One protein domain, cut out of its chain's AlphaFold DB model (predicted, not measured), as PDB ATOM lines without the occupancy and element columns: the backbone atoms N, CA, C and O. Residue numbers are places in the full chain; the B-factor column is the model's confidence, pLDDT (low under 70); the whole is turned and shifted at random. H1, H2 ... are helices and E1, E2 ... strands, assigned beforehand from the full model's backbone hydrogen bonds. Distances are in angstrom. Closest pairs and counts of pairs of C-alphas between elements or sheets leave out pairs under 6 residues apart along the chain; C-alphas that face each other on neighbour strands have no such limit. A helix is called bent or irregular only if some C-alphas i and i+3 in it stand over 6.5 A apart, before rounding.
ATOM      1  N   LEU A 282     201.804 216.421 197.200       79.19
ATOM      2  CA  LEU A 282     202.634 217.349 197.981       79.19
ATOM      3  C   LEU A 282     202.427 218.824 197.602       79.19
ATOM      4  O   LEU A 282     203.131 219.686 198.131       79.19
ATOM      5  N   GLY A 283     201.474 219.109 196.712       83.19
ATOM      6  CA  GLY A 283     201.143 220.453 196.246       83.19
ATOM      7  C   GLY A 283     201.808 220.795 194.915       83.19
ATOM      8  O   GLY A 283     202.156 219.885 194.166       83.19
ATOM      9  N   GLU A 284     201.935 222.078 194.586       83.12
ATOM     10  CA  GLU A 284     202.391 222.551 193.268       83.12
ATOM     11  C   GLU A 284     203.915 222.448 193.105       83.12
ATOM     12  O   GLU A 284     204.655 222.457 194.090       83.12
ATOM     13  N   ASP A 285     204.385 222.303 191.862       78.44
ATOM     14  CA  ASP A 285     205.822 222.337 191.569       78.44
ATOM     15  C   ASP A 285     206.312 223.778 191.611       78.44
ATOM     16  O   ASP A 285     205.798 224.622 190.878       78.44
ATOM     17  N   VAL A 286     207.304 224.058 192.451       71.50
ATOM     18  CA  VAL A 286     207.834 225.421 192.599       71.50
ATOM     19  C   VAL A 286     209.266 225.515 192.097       71.50
ATOM     20  O   VAL A 286     209.690 226.568 191.623       71.50
ATOM     21  N   VAL A 287     210.022 224.417 192.165       75.38
ATOM     22  CA  VAL A 287     211.397 224.365 191.672       75.38
ATOM     23  C   VAL A 287     211.675 222.993 191.102       75.38
ATOM     24  O   VAL A 287     211.602 222.002 191.824       75.38
ATOM     25  N   ASN A 288     212.113 222.966 189.849       69.62
ATOM     26  CA  ASN A 288     212.765 221.807 189.267       69.62
ATOM     27  C   ASN A 288     214.282 222.014 189.345       69.62
ATOM     28  O   ASN A 288     214.801 223.031 188.876       69.62
ATOM     29  N   VAL A 289     214.982 221.085 189.990       66.31
ATOM     30  CA  VAL A 289     216.431 221.147 190.173       66.31
ATOM     31  C   VAL A 289     217.053 220.089 189.276       66.31
ATOM     32  O   VAL A 289     216.991 218.893 189.553       66.31
ATOM     33  N   ASP A 290     217.683 220.535 188.190       59.53
ATOM     34  CA  ASP A 290     218.402 219.658 187.265       59.53
ATOM     35  C   ASP A 290     219.783 219.330 187.859       59.53
ATOM     36  O   ASP A 290     220.833 219.749 187.377       59.53
ATOM     37  N   GLY A 291     219.808 218.629 188.994       56.34
ATOM     38  CA  GLY A 291     221.060 218.090 189.505       56.34
ATOM     39  C   GLY A 291     221.470 216.973 188.559       56.34
ATOM     40  O   GLY A 291     220.693 216.053 188.383       56.34
ATOM     41  N   ARG A 292     222.655 216.967 187.960       57.47
ATOM     42  CA  ARG A 292     223.227 215.760 187.329       57.47
ATOM     43  C   ARG A 292     224.664 215.634 187.783       57.47
ATOM     44  O   ARG A 292     225.593 215.872 187.022       57.47
ATOM     45  N   ASN A 293     224.830 215.267 189.044       64.81
ATOM     46  CA  ASN A 293     226.144 215.020 189.610       64.81
ATOM     47  C   ASN A 293     226.400 213.517 189.521       64.81
ATOM     48  O   ASN A 293     225.855 212.734 190.296       64.81
ATOM     49  N   HIS A 294     227.157 213.110 188.503       70.31
ATOM     50  CA  HIS A 294     227.689 211.758 188.429       70.31
ATOM     51  C   HIS A 294     229.081 211.759 189.044       70.31
ATOM     52  O   HIS A 294     229.975 212.442 188.547       70.31
ATOM     53  N   ILE A 295     229.251 211.003 190.122       79.62
ATOM     54  CA  ILE A 295     230.515 210.924 190.845       79.62
ATOM     55  C   ILE A 295     231.304 209.707 190.367       79.62
ATOM     56  O   ILE A 295     230.718 208.649 190.103       79.62
ATOM     57  N   GLN A 296     232.623 209.855 190.237       80.06
ATOM     58  CA  GLN A 296     233.473 208.786 189.727       80.06
ATOM     59  C   GLN A 296     233.600 207.633 190.740       80.06
ATOM     60  O   GLN A 296     233.675 207.864 191.949       80.06
ATOM     61  N   PRO A 297     233.646 206.368 190.278       80.31
ATOM     62  CA  PRO A 297     233.882 205.232 191.161       80.31
ATOM     63  C   PRO A 297     235.223 205.343 191.900       80.31
ATOM     64  O   PRO A 297     236.244 205.657 191.295       80.31
ATOM     65  N   GLY A 298     235.228 205.025 193.197       77.12
ATOM     66  CA  GLY A 298     236.437 205.026 194.033       77.12
ATOM     67  C   GLY A 298     236.793 206.378 194.661       77.12
ATOM     68  O   GLY A 298     237.728 206.443 195.454       77.12
ATOM     69  N   GLU A 299     236.045 207.440 194.356       86.19
ATOM     70  CA  GLU A 299     236.217 208.746 194.990       86.19
ATOM     71  C   GLU A 299     235.715 208.734 196.446       86.19
ATOM     72  O   GLU A 299     234.647 208.196 196.751       86.19
ATOM     73  N   ILE A 300     236.487 209.335 197.356       86.62
ATOM     74  CA  ILE A 300     236.087 209.516 198.756       86.62
ATOM     75  C   ILE A 300     235.386 210.864 198.885       86.62
ATOM     76  O   ILE A 300     235.967 211.907 198.591       86.62
ATOM     77  N   LEU A 301     234.147 210.839 199.371       85.94
ATOM     78  CA  LEU A 301     233.284 212.013 199.458       85.94
ATOM     79  C   LEU A 301     232.926 212.334 200.903       85.94
ATOM     80  O   LEU A 301     232.638 211.440 201.697       85.94
ATOM     81  N   ASN A 302     232.819 213.627 201.194       88.56
ATOM     82  CA  ASN A 302     232.208 214.124 202.421       88.56
ATOM     83  C   ASN A 302     230.813 214.658 202.096       88.56
ATOM     84  O   ASN A 302     230.676 215.739 201.529       88.56
ATOM     85  N   LEU A 303     229.781 213.887 202.443       88.00
ATOM     86  CA  LEU A 303     228.383 214.232 202.180       88.00
ATOM     87  C   LEU A 303     227.633 214.465 203.490       88.00
ATOM     88  O   LEU A 303     227.838 213.753 204.475       88.00
ATOM     89  N   ARG A 304     226.694 215.416 203.478       88.00
ATOM     90  CA  ARG A 304     225.692 215.506 204.547       88.00
ATOM     91  C   ARG A 304     224.840 214.244 204.524       88.00
ATOM     92  O   ARG A 304     224.342 213.853 203.469       88.00
ATOM     93  N   ALA A 305     224.682 213.616 205.682       86.88
ATOM     94  CA  ALA A 305     223.999 212.340 205.807       86.88
ATOM     95  C   ALA A 305     222.662 212.486 206.543       86.88
ATOM     96  O   ALA A 305     222.586 213.137 207.583       86.88
ATOM     97  N   PHE A 306     221.621 211.833 206.029       83.75
ATOM     98  CA  PHE A 306     220.295 211.780 206.636       83.75
ATOM     99  C   PHE A 306     219.936 210.340 206.980       83.75
ATOM    100  O   PHE A 306     220.124 209.425 206.178       83.75
ATOM    101  N   TYR A 307     219.374 210.142 208.169       80.50
ATOM    102  CA  TYR A 307     218.933 208.838 208.645       80.50
ATOM    103  C   TYR A 307     217.463 208.881 209.054       80.50
ATOM    104  O   TYR A 307     217.051 209.738 209.837       80.50
ATOM    105  N   ARG A 308     216.683 207.906 208.575       73.75
ATOM    106  CA  ARG A 308     215.323 207.651 209.053       73.75
ATOM    107  C   ARG A 308     215.103 206.144 209.237       73.75
ATOM    108  O   ARG A 308     215.306 205.388 208.283       73.75
ATOM    109  N   PRO A 309     214.676 205.685 210.429       72.12
ATOM    110  CA  PRO A 309     214.390 204.272 210.663       72.12
ATOM    111  C   PRO A 309     213.383 203.708 209.661       72.12
ATOM    112  O   PRO A 309     212.367 204.335 209.368       72.12
ATOM    113  N   GLY A 310     213.662 202.509 209.153       70.69
ATOM    114  CA  GLY A 310     212.793 201.792 208.220       70.69
ATOM    115  C   GLY A 310     212.884 202.233 206.757       70.69
ATOM    116  O   GLY A 310     212.218 201.621 205.926       70.69
ATOM    117  N   ILE A 311     213.698 203.239 206.419       77.56
ATOM    118  CA  ILE A 311     213.858 203.713 205.038       77.56
ATOM    119  C   ILE A 311     215.188 203.242 204.455       77.56
ATOM    120  O   ILE A 311     216.244 203.421 205.053       77.56
ATOM    121  N   ILE A 312     215.144 202.670 203.254       80.88
ATOM    122  CA  ILE A 312     216.322 202.425 202.419       80.88
ATOM    123  C   ILE A 312     216.014 203.035 201.057       80.88
ATOM    124  O   ILE A 312     215.070 202.608 200.395       80.88
ATOM    125  N   LEU A 313     216.794 204.034 200.652       83.75
ATOM    126  CA  LEU A 313     216.679 204.611 199.318       83.75
ATOM    127  C   LEU A 313     217.504 203.789 198.330       83.75
ATOM    128  O   LEU A 313     218.635 203.409 198.626       83.75
ATOM    129  N   VAL A 314     216.949 203.535 197.151       85.25
ATOM    130  CA  VAL A 314     217.607 202.800 196.066       85.25
ATOM    131  C   VAL A 314     217.826 203.754 194.887       85.25
ATOM    132  O   VAL A 314     216.969 204.606 194.645       85.25
ATOM    133  N   PRO A 315     218.941 203.637 194.141       86.44
ATOM    134  CA  PRO A 315     219.108 204.335 192.872       86.44
ATOM    135  C   PRO A 315     217.891 204.214 191.944       86.44
ATOM    136  O   PRO A 315     217.352 203.122 191.775       86.44
ATOM    137  N   GLY A 316     217.465 205.332 191.358       82.12
ATOM    138  CA  GLY A 316     216.298 205.433 190.478       82.12
ATOM    139  C   GLY A 316     214.961 205.665 191.190       82.12
ATOM    140  O   GLY A 316     213.977 205.962 190.521       82.12
ATOM    141  N   TYR A 317     214.911 205.571 192.523       84.19
ATOM    142  CA  TYR A 317     213.693 205.810 193.303       84.19
ATOM    143  C   TYR A 317     213.689 207.200 193.934       84.19
ATOM    144  O   TYR A 317     214.740 207.741 194.289       84.19
ATOM    145  N   THR A 318     212.493 207.758 194.106       87.50
ATOM    146  CA  THR A 318     212.279 209.042 194.769       87.50
ATOM    147  C   THR A 318     212.004 208.875 196.264       87.50
ATOM    148  O   THR A 318     211.407 207.893 196.710       87.50
ATOM    149  N   LEU A 319     212.443 209.850 197.058       87.81
ATOM    150  CA  LEU A 319     212.174 209.960 198.486       87.81
ATOM    151  C   LEU A 319     211.577 211.342 198.782       87.81
ATOM    152  O   LEU A 319     212.327 212.316 198.884       87.81
ATOM    153  N   PRO A 320     210.247 211.447 198.924       87.69
ATOM    154  CA  PRO A 320     209.609 212.675 199.373       87.69
ATOM    155  C   PRO A 320     209.845 212.883 200.871       87.69
ATOM    156  O   PRO A 320     209.688 211.957 201.676       87.69
ATOM    157  N   LEU A 321     210.189 214.108 201.257       83.81
ATOM    158  CA  LEU A 321     210.392 214.499 202.647       83.81
ATOM    159  C   LEU A 321     209.383 215.576 203.049       83.81
ATOM    160  O   LEU A 321     209.093 216.494 202.287       83.81
ATOM    161  N   LEU A 322     208.884 215.459 204.279       80.19
ATOM    162  CA  LEU A 322     208.093 216.494 204.937       80.19
ATOM    163  C   LEU A 322     209.011 217.194 205.934       80.19
ATOM    164  O   LEU A 322     209.457 216.566 206.897       80.19
ATOM    165  N   ILE A 323     209.321 218.463 205.679       72.12
ATOM    166  CA  ILE A 323     210.158 219.282 206.556       72.12
ATOM    167  C   ILE A 323     209.260 220.335 207.201       72.12
ATOM    168  O   ILE A 323     208.584 221.095 206.510       72.12
ATOM    169  N   GLN A 324     209.223 220.349 208.533       72.94
ATOM    170  CA  GLN A 324     208.511 221.377 209.287       72.94
ATOM    171  C   GLN A 324     209.365 222.647 209.353       72.94
ATOM    172  O   GLN A 324     210.577 222.562 209.523       72.94
ATOM    173  N   GLU A 325     208.717 223.806 209.218       66.50
ATOM    174  CA  GLU A 325     209.319 225.125 209.481       66.50
ATOM    175  C   GLU A 325     210.554 225.482 208.626       66.50
ATOM    176  O   GLU A 325     211.423 226.228 209.068       66.50
ATOM    177  N   ALA A 326     210.636 224.999 207.382       74.06
ATOM    178  CA  ALA A 326     211.705 225.376 206.454       74.06
ATOM    179  C   ALA A 326     211.192 226.292 205.337       74.06
ATOM    180  O   ALA A 326     210.189 225.992 204.683       74.06
ATOM    181  N   THR A 327     211.910 227.387 205.071       78.50
ATOM    182  CA  THR A 327     211.668 228.178 203.859       78.50
ATOM    183  C   THR A 327     212.232 227.457 202.635       78.50
ATOM    184  O   THR A 327     213.101 226.589 202.736       78.50
ATOM    185  N   GLN A 328     211.788 227.849 201.441       78.44
ATOM    186  CA  GLN A 328     212.312 227.305 200.186       78.44
ATOM    187  C   GLN A 328     213.835 227.497 200.076       78.44
ATOM    188  O   GLN A 328     214.543 226.617 199.595       78.44
ATOM    189  N   ILE A 329     214.348 228.629 200.570       80.75
ATOM    190  CA  ILE A 329     215.782 228.944 200.584       80.75
ATOM    191  C   ILE A 329     216.534 227.997 201.524       80.75
ATOM    192  O   ILE A 329     217.633 227.558 201.185       80.75
ATOM    193  N   ASP A 330     215.951 227.647 202.671       81.19
ATOM    194  CA  ASP A 330     216.563 226.707 203.612       81.19
ATOM    195  C   ASP A 330     216.653 225.307 203.009       81.19
ATOM    196  O   ASP A 330     217.705 224.675 203.090       81.19
ATOM    197  N   VAL A 331     215.598 224.858 202.320       80.56
ATOM    198  CA  VAL A 331     215.594 223.578 201.594       80.56
ATOM    199  C   VAL A 331     216.645 223.585 200.484       80.56
ATOM    200  O   VAL A 331     217.481 222.685 200.417       80.56
ATOM    201  N   LEU A 332     216.675 224.625 199.649       82.12
ATOM    202  CA  LEU A 332     217.674 224.744 198.585       82.12
ATOM    203  C   LEU A 332     219.102 224.790 199.139       82.12
ATOM    204  O   LEU A 332     220.002 224.212 198.544       82.12
ATOM    205  N   ARG A 333     219.330 225.423 200.295       81.94
ATOM    206  CA  ARG A 333     220.643 225.440 200.958       81.94
ATOM    207  C   ARG A 333     220.996 224.076 201.564       81.94
ATOM    208  O   ARG A 333     222.155 223.652 201.507       81.94
ATOM    209  N   ALA A 334     220.021 223.379 202.141       80.69
ATOM    210  CA  ALA A 334     220.195 222.068 202.761       80.69
ATOM    211  C   ALA A 334     220.495 220.960 201.739       80.69
ATOM    212  O   ALA A 334     221.259 220.048 202.046       80.69
ATOM    213  N   PHE A 335     219.953 221.072 200.525       84.50
ATOM    214  CA  PHE A 335     220.098 220.070 199.463       84.50
ATOM    215  C   PHE A 335     220.735 220.630 198.184       84.50
ATOM    216  O   PHE A 335     220.516 220.099 197.098       84.50
ATOM    217  N   LYS A 336     221.517 221.712 198.308       82.12
ATOM    218  CA  LYS A 336     222.283 222.294 197.195       82.12
ATOM    219  C   LYS A 336     223.217 221.261 196.563       82.12
ATOM    220  O   LYS A 336     223.316 221.178 195.344       82.12
ATOM    221  N   ASP A 337     223.891 220.509 197.425       84.44
ATOM    222  CA  ASP A 337     224.799 219.430 197.064       84.44
ATOM    223  C   ASP A 337     224.137 218.086 197.364       84.44
ATOM    224  O   ASP A 337     223.227 218.000 198.198       84.44
ATOM    225  N   SER A 338     224.628 217.034 196.712       88.50
ATOM    226  CA  SER A 338     224.160 215.670 196.931       88.50
ATOM    227  C   SER A 338     224.274 215.274 198.404       88.50
ATOM    228  O   SER A 338     225.220 215.637 199.108       88.50
ATOM    229  N   VAL A 339     223.311 214.488 198.876       89.06
ATOM    230  CA  VAL A 339     223.251 214.021 200.264       89.06
ATOM    231  C   VAL A 339     223.335 212.503 200.319       89.06
ATOM    232  O   VAL A 339     222.975 211.815 199.367       89.06
ATOM    233  N   ALA A 340     223.791 211.955 201.438       90.62
ATOM    234  CA  ALA A 340     223.801 210.518 201.676       90.62
ATOM    235  C   ALA A 340     222.566 210.104 202.487       90.62
ATOM    236  O   ALA A 340     222.356 210.578 203.602       90.62
ATOM    237  N   ILE A 341     221.763 209.177 201.967       88.06
ATOM    238  CA  ILE A 341     220.677 208.547 202.722       88.06
ATOM    239  C   ILE A 341     221.202 207.266 203.363       88.06
ATOM    240  O   ILE A 341     221.521 206.290 202.675       88.06
ATOM    241  N   LEU A 342     221.300 207.289 204.691       84.75
ATOM    242  CA  LEU A 342     221.800 206.186 205.502       84.75
ATOM    243  C   LEU A 342     220.764 205.051 205.595       84.75
ATOM    244  O   LEU A 342     219.560 205.317 205.667       84.75
ATOM    245  N   PRO A 343     221.199 203.778 205.635       80.94
ATOM    246  CA  PRO A 343     220.286 202.642 205.642       80.94
ATOM    247  C   PRO A 343     219.503 202.540 206.961       80.94
ATOM    248  O   PRO A 343     220.059 202.329 208.037       80.94
ATOM    249  N   GLY A 344     218.176 202.600 206.865       74.44
ATOM    250  CA  GLY A 344     217.209 202.508 207.962       74.44
ATOM    251  C   GLY A 344     217.040 201.123 208.597       74.44
ATOM    252  O   GLY A 344     216.005 200.872 209.210       74.44
ATOM    253  N   CYS A 345     217.992 200.199 208.450       65.69
ATOM    254  CA  CYS A 345     217.826 198.785 208.819       65.69
ATOM    255  C   CYS A 345     217.983 198.474 210.322       65.69
ATOM    256  O   CYS A 345     217.806 197.326 210.740       65.69
ATOM    257  N   PHE A 346     218.279 199.474 211.151       60.97
ATOM    258  CA  PHE A 346     218.510 199.303 212.586       60.97
ATOM    259  C   PHE A 346     217.203 199.368 213.387       60.97
ATOM    260  O   PHE A 346     216.388 200.269 213.215       60.97
ATOM    261  N   SER A 347     216.988 198.386 214.270       51.38
ATOM    262  CA  SER A 347     215.738 198.232 215.038       51.38
ATOM    263  C   SER A 347     215.810 198.748 216.486       51.38
ATOM    264  O   SER A 347     214.797 198.717 217.183       51.38
ATOM    265  N   ARG A 348     216.990 199.173 216.974       54.16
ATOM    266  CA  ARG A 348     217.258 199.710 218.332       54.16
ATOM    267  C   ARG A 348     218.455 200.680 218.288       54.16
ATOM    268  O   ARG A 348     219.062 200.774 217.230       54.16
ATOM    269  N   ARG A 349     218.730 201.385 219.409       57.72
ATOM    270  CA  ARG A 349     219.784 202.418 219.610       57.72
ATOM    271  C   ARG A 349     220.946 202.296 218.621       57.72
ATOM    272  O   ARG A 349     221.578 201.250 218.572       57.72
ATOM    273  N   ILE A 350     221.200 203.382 217.901       66.31
ATOM    274  CA  ILE A 350     222.125 203.436 216.772       66.31
ATOM    275  C   ILE A 350     223.303 204.296 217.172       66.31
ATOM    276  O   ILE A 350     223.114 205.423 217.634       66.31
ATOM    277  N   LEU A 351     224.498 203.757 216.996       77.06
ATOM    278  CA  LEU A 351     225.745 204.492 217.097       77.06
ATOM    279  C   LEU A 351     226.244 204.818 215.688       77.06
ATOM    280  O   LEU A 351     225.927 204.122 214.725       77.06
ATOM    281  N   TYR A 352     227.027 205.885 215.555       77.62
ATOM    282  CA  TYR A 352     227.575 206.286 214.256       77.62
ATOM    283  C   TYR A 352     228.443 205.189 213.620       77.62
ATOM    284  O   TYR A 352     228.395 204.996 212.406       77.62
ATOM    285  N   ASP A 353     229.135 204.404 214.446       79.81
ATOM    286  CA  ASP A 353     229.966 203.283 214.003       79.81
ATOM    287  C   ASP A 353     229.154 202.118 213.414       79.81
ATOM    288  O   ASP A 353     229.673 201.364 212.594       79.81
ATOM    289  N   ASP A 354     227.859 201.992 213.743       79.31
ATOM    290  CA  ASP A 354     227.002 200.924 213.203       79.31
ATOM    291  C   ASP A 354     226.795 201.050 211.682       79.31
ATOM    292  O   ASP A 354     226.437 200.078 211.002       79.31
ATOM    293  N   PHE A 355     227.016 202.254 211.144       80.25
ATOM    294  CA  PHE A 355     226.921 202.547 209.720       80.25
ATOM    295  C   PHE A 355     228.192 202.197 208.943       80.25
ATOM    296  O   PHE A 355     228.105 202.034 207.729       80.25
ATOM    297  N   VAL A 356     229.349 202.060 209.593       84.75
ATOM    298  CA  VAL A 356     230.627 201.824 208.902       84.75
ATOM    299  C   VAL A 356     230.601 200.476 208.167       84.75
ATOM    300  O   VAL A 356     230.105 199.472 208.679       84.75
ATOM    301  N   GLY A 357     231.077 200.462 206.919       81.38
ATOM    302  CA  GLY A 357     231.030 199.306 206.014       81.38
ATOM    303  C   GLY A 357     229.630 198.976 205.476       81.38
ATOM    304  O   GLY A 357     229.430 197.950 204.824       81.38
ATOM    305  N   ARG A 358     228.614 199.805 205.763       83.25
ATOM    306  CA  ARG A 358     227.270 199.667 205.180       83.25
ATOM    307  C   ARG A 358     227.152 200.478 203.898       83.25
ATOM    308  O   ARG A 358     227.918 201.401 203.642       83.25
ATOM    309  N   VAL A 359     226.131 200.141 203.115       85.00
ATOM    310  CA  VAL A 359     225.811 200.842 201.873       85.00
ATOM    311  C   VAL A 359     224.762 201.920 202.139       85.00
ATOM    312  O   VAL A 359     223.677 201.618 202.640       85.00
ATOM    313  N   ALA A 360     225.083 203.156 201.771       87.25
ATOM    314  CA  ALA A 360     224.146 204.271 201.667       87.25
ATOM    315  C   ALA A 360     223.897 204.629 200.198       87.25
ATOM    316  O   ALA A 360     224.565 204.126 199.289       87.25
ATOM    317  N   THR A 361     222.930 205.514 199.973       91.50
ATOM    318  CA  THR A 361     222.577 205.992 198.635       91.50
ATOM    319  C   THR A 361     222.762 207.499 198.552       91.50
ATOM    320  O   THR A 361     222.192 208.234 199.355       91.50
ATOM    321  N   ILE A 362     223.541 207.949 197.570       89.69
ATOM    322  CA  ILE A 362     223.636 209.352 197.163       89.69
ATOM    323  C   ILE A 362     222.291 209.755 196.579       89.69
ATOM    324  O   ILE A 362     221.758 209.050 195.718       89.69
ATOM    325  N   ALA A 363     221.748 210.868 197.046       90.19
ATOM    326  CA  ALA A 363     220.490 211.407 196.584       90.19
ATOM    327  C   ALA A 363     220.629 212.886 196.244       90.19
ATOM    328  O   ALA A 363     221.285 213.639 196.964       90.19
ATOM    329  N   ASP A 364     219.973 213.287 195.165       89.50
ATOM    330  CA  ASP A 364     219.937 214.670 194.713       89.50
ATOM    331  C   ASP A 364     218.538 215.238 194.839       89.50
ATOM    332  O   ASP A 364     217.553 214.519 194.658       89.50
ATOM    333  N   LEU A 365     218.446 216.532 195.131       88.50
ATOM    334  CA  LEU A 365     217.176 217.235 195.069       88.50
ATOM    335  C   LEU A 365     216.680 217.242 193.621       88.50
ATOM    336  O   LEU A 365     217.381 217.714 192.732       88.50
ATOM    337  N   MET A 366     215.484 216.700 193.402       86.50
ATOM    338  CA  MET A 366     214.817 216.683 192.100       86.50
ATOM    339  C   MET A 366     213.840 217.854 191.984       86.50
ATOM    340  O   MET A 366     213.873 218.607 191.018       86.50
ATOM    341  N   THR A 367     212.961 218.014 192.973       88.06
ATOM    342  CA  THR A 367     211.950 219.079 192.988       88.06
ATOM    343  C   THR A 367     211.615 219.492 194.417       88.06
ATOM    344  O   THR A 367     211.827 218.727 195.363       88.06
ATOM    345  N   ILE A 368     211.091 220.707 194.571       86.94
ATOM    346  CA  ILE A 368     210.423 221.165 195.787       86.94
ATOM    347  C   ILE A 368     208.940 221.360 195.476       86.94
ATOM    348  O   ILE A 368     208.570 222.176 194.628       86.94
ATOM    349  N   ARG A 369     208.096 220.618 196.198       83.75
ATOM    350  CA  ARG A 369     206.636 220.708 196.113       83.75
ATOM    351  C   ARG A 369     206.101 221.581 197.241       83.75
ATOM    352  O   ARG A 369     206.449 221.353 198.401       83.75
ATOM    353  N   GLN A 370     205.248 222.548 196.922       82.38
ATOM    354  CA  GLN A 370     204.691 223.469 197.911       82.38
ATOM    355  C   GLN A 370     203.218 223.180 198.189       82.38
ATOM    356  O   GLN A 370     202.386 223.222 197.284       82.38
ATOM    357  N   SER A 371     202.887 222.981 199.465       82.06
ATOM    358  CA  SER A 371     201.505 222.895 199.947       82.06
ATOM    359  C   SER A 371     201.295 223.889 201.086       82.06
ATOM    360  O   SER A 371     201.809 223.714 202.194       82.06
ATOM    361  N   GLY A 372     200.592 224.989 200.800       82.50
ATOM    362  CA  GLY A 372     200.486 226.124 201.719       82.50
ATOM    363  C   GLY A 372     201.862 226.730 202.016       82.50
ATOM    364  O   GLY A 372     202.552 227.177 201.100       82.50
ATOM    365  N   ASN A 373     202.263 226.713 203.290       78.12
ATOM    366  CA  ASN A 373     203.575 227.193 203.744       78.12
ATOM    367  C   ASN A 373     204.644 226.084 203.817       78.12
ATOM    368  O   ASN A 373     205.793 226.379 204.138       78.12
ATOM    369  N   LEU A 374     204.287 224.820 203.561       78.00
ATOM    370  CA  LEU A 374     205.228 223.700 203.623       78.00
ATOM    371  C   LEU A 374     206.005 223.554 202.317       78.00
ATOM    372  O   LEU A 374     205.416 223.531 201.236       78.00
ATOM    373  N   GLN A 375     207.320 223.394 202.448       81.50
ATOM    374  CA  GLN A 375     208.262 223.167 201.356       81.50
ATOM    375  C   GLN A 375     208.748 221.716 201.425       81.50
ATOM    376  O   GLN A 375     209.515 221.351 202.316       81.50
ATOM    377  N   ASN A 376     208.274 220.874 200.505       84.19
ATOM    378  CA  ASN A 376     208.476 219.426 200.534       84.19
ATOM    379  C   ASN A 376     209.493 219.006 199.462       84.19
ATOM    380  O   ASN A 376     209.122 218.882 198.288       84.19
ATOM    381  N   PRO A 377     210.774 218.792 199.812       86.56
ATOM    382  CA  PRO A 377     211.750 218.320 198.846       86.56
ATOM    383  C   PRO A 377     211.498 216.859 198.475       86.56
ATOM    384  O   PRO A 377     211.218 216.008 199.325       86.56
ATOM    385  N   VAL A 378     211.668 216.561 197.193       88.88
ATOM    386  CA  VAL A 378     211.685 215.206 196.651       88.88
ATOM    387  C   VAL A 378     213.103 214.908 196.196       88.88
ATOM    388  O   VAL A 378     213.636 215.577 195.309       88.88
ATOM    389  N   LEU A 379     213.724 213.912 196.821       88.38
ATOM    390  CA  LEU A 379     215.071 213.472 196.476       88.38
ATOM    391  C   LEU A 379     215.018 212.307 195.487       88.38
ATOM    392  O   LEU A 379     214.123 211.475 195.576       88.38
ATOM    393  N   LEU A 380     216.002 212.196 194.601       88.69
ATOM    394  CA  LEU A 380     216.190 211.067 193.693       88.69
ATOM    395  C   LEU A 380     217.458 210.302 194.064       88.69
ATOM    396  O   LEU A 380     218.549 210.870 194.044       88.69
ATOM    397  N   GLY A 381     217.334 209.004 194.346       89.38
ATOM    398  CA  GLY A 381     218.484 208.130 194.557       89.38
ATOM    399  C   GLY A 381     219.303 207.961 193.276       89.38
ATOM    400  O   GLY A 381     218.752 207.673 192.215       89.38
ATOM    401  N   ARG A 382     220.628 208.088 193.372       86.19
ATOM    402  CA  ARG A 382     221.555 208.091 192.230       86.19
ATOM    403  C   ARG A 382     222.553 206.953 192.251       86.19
ATOM    404  O   ARG A 382     222.556 206.107 191.365       86.19
ATOM    405  N   GLN A 383     223.426 206.954 193.250       88.06
ATOM    406  CA  GLN A 383     224.588 206.073 193.318       88.06
ATOM    407  C   GLN A 383     224.683 205.463 194.711       88.06
ATOM    408  O   GLN A 383     224.203 206.034 195.686       88.06
ATOM    409  N   ARG A 384     225.283 204.279 194.805       88.88
ATOM    410  CA  ARG A 384     225.575 203.634 196.087       88.88
ATOM    411  C   ARG A 384     226.956 204.065 196.562       88.88
ATOM    412  O   ARG A 384     227.858 204.198 195.742       88.88
ATOM    413  N   LEU A 385     227.110 204.222 197.869       87.19
ATOM    414  CA  LEU A 385     228.394 204.466 198.518       87.19
ATOM    415  C   LEU A 385     228.585 203.490 199.675       87.19
ATOM    416  O   LEU A 385     227.612 203.112 200.331       87.19
ATOM    417  N   GLU A 386     229.829 203.103 199.928       89.44
ATOM    418  CA  GLU A 386     230.215 202.439 201.169       89.44
ATOM    419  C   GLU A 386     230.566 203.499 202.215       89.44
ATOM    420  O   GLU A 386     231.276 204.464 201.937       89.44
ATOM    421  N   ILE A 387     230.023 203.348 203.417       87.69
ATOM    422  CA  ILE A 387     230.208 204.315 204.493       87.69
ATOM    423  C   ILE A 387     231.534 204.024 205.192       87.69
ATOM    424  O   ILE A 387     231.689 202.988 205.835       87.69
ATOM    425  N   ILE A 388     232.471 204.966 205.107       87.25
ATOM    426  CA  ILE A 388     233.795 204.845 205.737       87.25
ATOM    427  C   ILE A 388     233.769 205.384 207.173       87.25
ATOM    428  O   ILE A 388     234.354 204.793 208.075       87.25
TER     429      ILE A 388
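What this domain is: This is residues 282 to 388 of the 405 residues of an uncharacterized protein of Dibothriocephalus latus (UniProt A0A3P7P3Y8). A long hairpin of two bent strands, E5 and E6, makes the backbone of this domain, and four short strands line its two sides: E1 and E4 next to E5, E2 beyond E4, and E3 next to E6. The small helix H1 packs over one face of this strongly twisted sheet, above E6, while H2 lies off the sheet near the far end of E4. The printed part has 107 residues with two named helices and six named strands; along the chain come first three strands, E1, E2 and E3, then H1, E4, H2 and last the strands E5 and E6; the sheet is branched and mixed, with E2 and E4 parallel and the neighbour pairs E1 and E5, E3 and E6, E4 and E5, and E5 and E6 antiparallel. The class is mixed, helices and strands, with under half of the residues, 53, in named elements. The whole is compact, with a radius of gyration of the C-alphas of 14.2 A and spans of 40 by 34 by 21 A.

Where its parts are: Find C-alpha 284 at (202.391, 222.551, 193.268); there E1 begins, residues 284 to 288, 11.1 A long. Further on come E2, residues 304 to 307, 10.3 A, and E3, residues 318 to 320. H1, residues 328 to 334, starts at C-alpha 328 at (212.312, 227.305, 200.186) and runs 9.8 A. Next are E4, residues 339 to 342, and H2, residues 352 to 355. E5, residues 359 to 371, and E6, residues 374 to 386, each measure 32.9 A; E6 ends at C-alpha 386 at (230.215, 202.439, 201.169).

How they stand to each other: Start with the hairpin E5 and E6, antiparallel at 164 degrees, where N 362 and O 383 are 2.8 A apart, within hydrogen-bond range. E5 bends by 63 degrees at residue 367 and E6 by 74 degrees at residue 383. On one side of E5 look for E1, antiparallel, beside residues 367 to 370, with N 284 to O 370 at 3.0 A, and E4, antiparallel, beside residues 360 to 363, with N 341 to O 361 at 2.8 A; E6 is on the other side. E2 is parallel to E4, with N 306 to O 340 at 2.8 A. E3 is antiparallel to E6, with N 319 to O 379 at 2.8 A. H1 is on the sheet at a height of 7.1 A, over E6 and along the strands, at 18 degrees to E6 on the local plane; the closest C-alphas of H1 and E6, Gln 328 and Gln 375, are 5.9 A apart. H2 is not on the sheet, and H1 and H2 are apart. In H1 every O i to N i+4 pair is within hydrogen-bond range; H2 is too short for such a pair.

The domain as a whole: The C-alphas of Gly 298 and Gly 372 are the two farthest apart, 42.4 A. The printed part has no cut. The link from E1 to E2, residues 289 to 303, is long. Mean pLDDT of the printed part is 80.4, and residues 288 to 293, 325 and 345 to 350 are under 70.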